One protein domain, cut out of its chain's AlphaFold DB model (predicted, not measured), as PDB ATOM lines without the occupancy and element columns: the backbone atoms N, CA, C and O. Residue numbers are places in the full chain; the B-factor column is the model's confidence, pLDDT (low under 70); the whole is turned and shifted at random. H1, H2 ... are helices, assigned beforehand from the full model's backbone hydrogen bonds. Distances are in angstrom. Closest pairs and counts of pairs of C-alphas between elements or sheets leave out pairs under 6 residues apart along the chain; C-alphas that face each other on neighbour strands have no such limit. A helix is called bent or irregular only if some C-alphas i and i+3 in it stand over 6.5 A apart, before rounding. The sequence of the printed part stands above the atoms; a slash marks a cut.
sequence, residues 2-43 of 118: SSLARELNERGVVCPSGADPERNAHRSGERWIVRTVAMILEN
ATOM      1  N   SER A   2     188.346 189.346 235.420       64.81
ATOM      2  CA  SER A   2     188.567 190.806 235.449       64.81
ATOM      3  C   SER A   2     187.456 191.610 234.759       64.81
ATOM      4  O   SER A   2     187.167 192.717 235.201       64.81
ATOM      5  N   SER A   3     186.783 191.035 233.753       84.25
ATOM      6  CA  SER A   3     185.670 191.684 233.044       84.25
ATOM      7  C   SER A   3     184.488 192.034 233.951       84.25
ATOM      8  O   SER A   3     184.009 193.156 233.887       84.25
ATOM      9  N   LEU A   4     184.073 191.138 234.853       88.19
ATOM     10  CA  LEU A   4     182.915 191.379 235.723       88.19
ATOM     11  C   LEU A   4     183.162 192.519 236.721       88.19
ATOM     12  O   LEU A   4     182.289 193.345 236.939       88.19
ATOM     13  N   ALA A   5     184.357 192.602 237.314       90.88
ATOM     14  CA  ALA A   5     184.682 193.715 238.211       90.88
ATOM     15  C   ALA A   5     184.663 195.058 237.468       90.88
ATOM     16  O   ALA A   5     184.199 196.055 238.011       90.88
ATOM     17  N   ARG A   6     185.159 195.077 236.226       93.00
ATOM     18  CA  ARG A   6     185.111 196.256 235.360       93.00
ATOM     19  C   ARG A   6     183.667 196.641 235.032       93.00
ATOM     20  O   ARG A   6     183.297 197.776 235.280       93.00
ATOM     21  N   GLU A   7     182.858 195.690 234.582       95.25
ATOM     22  CA  GLU A   7     181.445 195.898 234.243       95.25
ATOM     23  C   GLU A   7     180.631 196.420 235.438       95.25
ATOM     24  O   GLU A   7     179.833 197.341 235.290       95.25
ATOM     25  N   LEU A   8     180.859 195.883 236.641       92.62
ATOM     26  CA  LEU A   8     180.206 196.361 237.865       92.62
ATOM     27  C   LEU A   8     180.580 197.813 238.190       92.62
ATOM     28  O   LEU A   8     179.712 198.590 238.575       92.62
ATOM     29  N   ASN A   9     181.852 198.181 238.006       93.88
ATOM     30  CA  ASN A   9     182.314 199.555 238.207       93.88
ATOM     31  C   ASN A   9     181.758 200.508 237.138       93.88
ATOM     32  O   ASN A   9     181.312 201.597 237.478       93.88
ATOM     33  N   GLU A  10     181.742 200.099 235.867       95.38
ATOM     34  CA  GLU A  10     181.186 200.890 234.756       95.38
ATOM     35  C   GLU A  10     179.685 201.146 234.932       95.38
ATOM     36  O   GLU A  10     179.198 202.229 234.629       95.38
ATOM     37  N   ARG A  11     178.951 200.171 235.479       95.94
ATOM     38  CA  ARG A  11     177.525 200.311 235.806       95.94
ATOM     39  C   ARG A  11     177.257 201.073 237.106       95.94
ATOM     40  O   ARG A  11     176.097 201.217 237.476       95.94
ATOM     41  N   GLY A  12     178.294 201.508 237.823       93.12
ATOM     42  CA  GLY A  12     178.145 202.199 239.105       93.12
ATOM     43  C   GLY A  12     177.521 201.334 240.206       93.12
ATOM     44  O   GLY A  12     176.924 201.865 241.140       93.12
ATOM     45  N   VAL A  13     177.630 200.002 240.120       93.56
ATOM     46  CA  VAL A  13     177.126 199.115 241.174       93.56
ATOM     47  C   VAL A  13     177.973 199.320 242.423       93.56
ATOM     48  O   VAL A  13     179.182 199.083 242.403       93.56
ATOM     49  N   VAL A  14     177.338 199.698 243.531       92.06
ATOM     50  CA  VAL A  14     178.027 199.915 244.808       92.06
ATOM     51  C   VAL A  14     178.722 198.626 245.250       92.06
ATOM     52  O   VAL A  14     178.127 197.546 245.270       92.06
ATOM     53  N   CYS A  15     180.012 198.718 245.579       90.56
ATOM     54  CA  CYS A  15     180.759 197.567 246.072       90.56
ATOM     55  C   CYS A  15     180.396 197.259 247.540       90.56
ATOM     56  O   CYS A  15     179.972 198.160 248.262       90.56
ATOM     57  N   PRO A  16     180.592 196.024 248.041       87.94
ATOM     58  CA  PRO A  16     180.169 195.650 249.396       87.94
ATOM     59  C   PRO A  16     180.766 196.527 250.501       87.94
ATOM     60  O   PRO A  16     180.094 196.820 251.481       87.94
ATOM     61  N   SER A  17     182.012 196.974 250.324       89.69
ATOM     62  CA  SER A  17     182.674 197.890 251.256       89.69
ATOM     63  C   SER A  17     182.171 199.332 251.175       89.69
ATOM     64  O   SER A  17     182.341 200.062 252.138       89.69
ATOM     65  N   GLY A  18     181.574 199.744 250.055       91.38
ATOM     66  CA  GLY A  18     180.897 201.038 249.943       91.38
ATOM     67  C   GLY A  18     179.455 200.989 250.457       91.38
ATOM     68  O   GLY A  18     178.963 201.970 250.994       91.38
ATOM     69  N   ALA A  19     178.788 199.836 250.329       91.31
ATOM     70  CA  ALA A  19     177.423 199.630 250.816       91.31
ATOM     71  C   ALA A  19     177.345 199.508 252.347       91.31
ATOM     72  O   ALA A  19     176.338 199.878 252.938       91.31
ATOM     73  N   ASP A  20     178.396 198.975 252.976       90.44
ATOM     74  CA  ASP A  20     178.512 198.834 254.430       90.44
ATOM     75  C   ASP A  20     179.949 199.181 254.872       90.44
ATOM     76  O   ASP A  20     180.782 198.281 255.068       90.44
ATOM     77  N   PRO A  21     180.291 200.483 254.949       89.88
ATOM     78  CA  PRO A  21     181.639 200.932 255.288       89.88
ATOM     79  C   PRO A  21     182.040 200.583 256.720       89.88
ATOM     80  O   PRO A  21     183.192 200.230 256.953       89.88
ATOM     81  N   GLU A  22     181.101 200.605 257.670       91.62
ATOM     82  CA  GLU A  22     181.373 200.289 259.077       91.62
ATOM     83  C   GLU A  22     181.884 198.853 259.234       91.62
ATOM     84  O   GLU A  22     182.917 198.608 259.860       91.62
ATOM     85  N   ARG A  23     181.233 197.889 258.572       86.25
ATOM     86  CA  ARG A  23     181.672 196.488 258.584       86.25
ATOM     87  C   ARG A  23     182.946 196.243 257.773       86.25
ATOM     88  O   ARG A  23     183.592 195.204 257.933       86.25
ATOM     89  N   ASN A  24     183.319 197.175 256.896       88.31
ATOM     90  CA  ASN A  24     184.443 197.053 255.970       88.31
ATOM     91  C   ASN A  24     185.466 198.191 256.099       88.31
ATOM     92  O   ASN A  24     186.163 198.478 255.130       88.31
ATOM     93  N   ALA A  25     185.634 198.767 257.294       90.06
ATOM     94  CA  ALA A  25     186.498 199.934 257.526       90.06
ATOM     95  C   ALA A  25     187.972 199.743 257.104       90.06
ATOM     96  O   ALA A  25     188.701 200.699 256.869       90.06
ATOM     97  N   HIS A  26     188.420 198.491 256.962       89.75
ATOM     98  CA  HIS A  26     189.751 198.125 256.466       89.75
ATOM     99  C   HIS A  26     189.905 198.226 254.931       89.75
ATOM    100  O   HIS A  26     190.934 197.827 254.381       89.75
ATOM    101  N   ARG A  27     188.873 198.673 254.209       87.19
ATOM    102  CA  ARG A  27     188.840 198.824 252.746       87.19
ATOM    103  C   ARG A  27     188.399 200.241 252.389       87.19
ATOM    104  O   ARG A  27     187.590 200.818 253.098       87.19
ATOM    105  N   SER A  28     188.861 200.759 251.246       88.44
ATOM    106  CA  SER A  28     188.501 202.113 250.789       88.44
ATOM    107  C   SER A  28     187.027 202.276 250.402       88.44
ATOM    108  O   SER A  28     186.518 203.385 250.418       88.44
ATOM    109  N   GLY A  29     186.326 201.198 250.028       88.00
ATOM    110  CA  GLY A  29     184.909 201.280 249.642       88.00
ATOM    111  C   GLY A  29     184.641 201.804 248.225       88.00
ATOM    112  O   GLY A  29     183.498 201.796 247.785       88.00
ATOM    113  N   GLU A  30     185.679 202.192 247.483       90.62
ATOM    114  CA  GLU A  30     185.541 202.975 246.245       90.62
ATOM    115  C   GLU A  30     185.103 202.169 245.015       90.62
ATOM    116  O   GLU A  30     184.412 202.688 244.143       90.62
ATOM    117  N   ARG A  31     185.535 200.907 244.890       93.75
ATOM    118  CA  ARG A  31     185.336 200.121 243.660       93.75
ATOM    119  C   ARG A  31     185.353 198.621 243.889       93.75
ATOM    120  O   ARG A  31     185.977 198.104 244.816       93.75
ATOM    121  N   TRP A  32     184.764 197.892 242.949       93.94
ATOM    122  CA  TRP A  32     184.930 196.450 242.834       93.94
ATOM    123  C   TRP A  32     186.374 196.090 242.485       93.94
ATOM    124  O   TRP A  32     186.957 196.564 241.502       93.94
ATOM    125  N   ILE A  33     186.936 195.187 243.288       91.50
ATOM    126  CA  ILE A  33     188.254 194.585 243.090       91.50
ATOM    127  C   ILE A  33     188.056 193.145 242.610       91.50
ATOM    128  O   ILE A  33     187.243 192.403 243.163       91.50
ATOM    129  N   VAL A  34     188.841 192.714 241.616       90.44
ATOM    130  CA  VAL A  34     188.751 191.363 241.020       90.44
ATOM    131  C   VAL A  34     188.868 190.261 242.076       90.44
ATOM    132  O   VAL A  34     188.133 189.277 242.027       90.44
ATOM    133  N   ARG A  35     189.754 190.440 243.065       86.81
ATOM    134  CA  ARG A  35     189.913 189.503 244.185       86.81
ATOM    135  C   ARG A  35     188.629 189.369 245.007       86.81
ATOM    136  O   ARG A  35     188.256 188.254 245.344       86.81
ATOM    137  N   THR A  36     187.944 190.474 245.292       87.06
ATOM    138  CA  THR A  36     186.674 190.467 246.032       87.06
ATOM    139  C   THR A  36     185.586 189.743 245.246       87.06
ATOM    140  O   THR A  36     184.899 188.892 245.802       87.06
ATOM    141  N   VAL A  37     185.485 190.009 243.939       88.56
ATOM    142  CA  VAL A  37     184.557 189.291 243.048       88.56
ATOM    143  C   VAL A  37     184.839 187.788 243.070       88.56
ATOM    144  O   VAL A  37     183.917 186.997 243.236       88.56
ATOM    145  N   ALA A  38     186.108 187.381 242.971       85.88
ATOM    146  CA  ALA A  38     186.485 185.973 243.060       85.88
ATOM    147  C   ALA A  38     186.091 185.353 244.411       85.88
ATOM    148  O   ALA A  38     185.483 184.292 244.420       85.88
ATOM    149  N   MET A  39     186.354 186.028 245.536       83.38
ATOM    150  CA  MET A  39     186.013 185.516 246.872       83.38
ATOM    151  C   MET A  39     184.504 185.368 247.097       83.38
ATOM    152  O   MET A  39     184.075 184.409 247.735       83.38
ATOM    153  N   ILE A  40     183.692 186.291 246.574       83.19
ATOM    154  CA  ILE A  40     182.228 186.200 246.649       83.19
ATOM    155  C   ILE A  40     181.731 185.024 245.807       83.19
ATOM    156  O   ILE A  40     180.935 184.220 246.284       83.19
ATOM    157  N   LEU A  41     182.241 184.883 244.580       82.12
ATOM    158  CA  LEU A  41     181.865 183.791 243.678       82.12
ATOM    159  C   LEU A  41     182.419 182.424 244.102       82.12
ATOM    160  O   LEU A  41     181.922 181.406 243.646       82.12
ATOM    161  N   GLU A  42     183.449 182.367 244.938       77.50
ATOM    162  CA  GLU A  42     183.988 181.105 245.460       77.50
ATOM    163  C   GLU A  42     183.284 180.655 246.747       77.50
ATOM    164  O   GLU A  42     183.450 179.511 247.167       77.50
ATOM    165  N   ASN A  43     182.475 181.523 247.363       79.31
ATOM    166  CA  ASN A  43     181.761 181.211 248.591       79.31
ATOM    167  C   ASN A  43     180.271 180.926 248.305       79.31
ATOM    168  O   ASN A  43     179.490 181.863 248.113       79.31
TER     169      ASN A  43
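Overview. This is residues 2 to 43 of the 118 residues of the protein "Recombinase" of Lentzea flaviverrucosa (UniProt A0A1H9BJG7). Two short helices, H1 and H3, meet at their ends in an open corner close to a right angle, and between them the chain makes one long excursion to the far side. It leaves H1, passes through the small helix H2, which touches neither of the others, turns round in a loop without a named element, and comes back to begin H3 near the first residues of H1. The outline is flat, spanning 27 by 23 by 12 A, yet the whole is compact, with a radius of gyration of the C-alphas of 10.0 A. The printed part has 42 residues with three named helices, in the order H1, H2, H3, and no named strand; the class is all helix.

Arrangement. H1, residues 2 to 10, comes first, and a tight link of 5 residues joins it to H2, residues 16 to 19. Although they follow each other along the chain, H1 and H2 are apart. A long link of 14 residues, 20 to 33, joins H2 to H3, residues 34 to 42, and these two helices are apart as well. H1 and H3 touch only at their ends, with 5 pairs of C-alphas within 8 A. Their closest C-alphas are those of Ala 5 and Val 34, 5.5 A apart. Their lines are about perpendicular, but only just, at 72 degrees, and their centres are 12.0 A apart. In H1 and H3 every O i to N i+4 pair is within hydrogen-bond range. H2 is too short for such a pair, but its one O i to N i+3 pair is within range.

Along the chain. H1 begins at C-alpha 2, at (188.567, 190.806, 235.449), and runs 12.5 A from its first to its last C-alpha, that of Glu 10. H2 runs from Pro 16 to Ala 19 and begins at C-alpha 16, at (180.169, 195.650, 249.396). H3 runs from Val 34 to Glu 42, 12.2 A from first to last C-alpha, and ends at C-alpha 42, at (183.988, 181.105, 245.460). No helix is bent or irregular.

Size, cuts and confidence. The two C-alphas farthest apart are those of Ser 3 and Glu 22, at 27.8 A. From the first to the last printed C-alpha, Ser 2 to Asn 43, it is 17.6 A. The printed part has no cut, and the link from H2 to H3 is its long one; the C-alphas of residues 20 to 33 lie 3 to 15 A from the mean of all C-alphas. The mean pLDDT of the printed part is 88.8, and residue 2 alone is under 70.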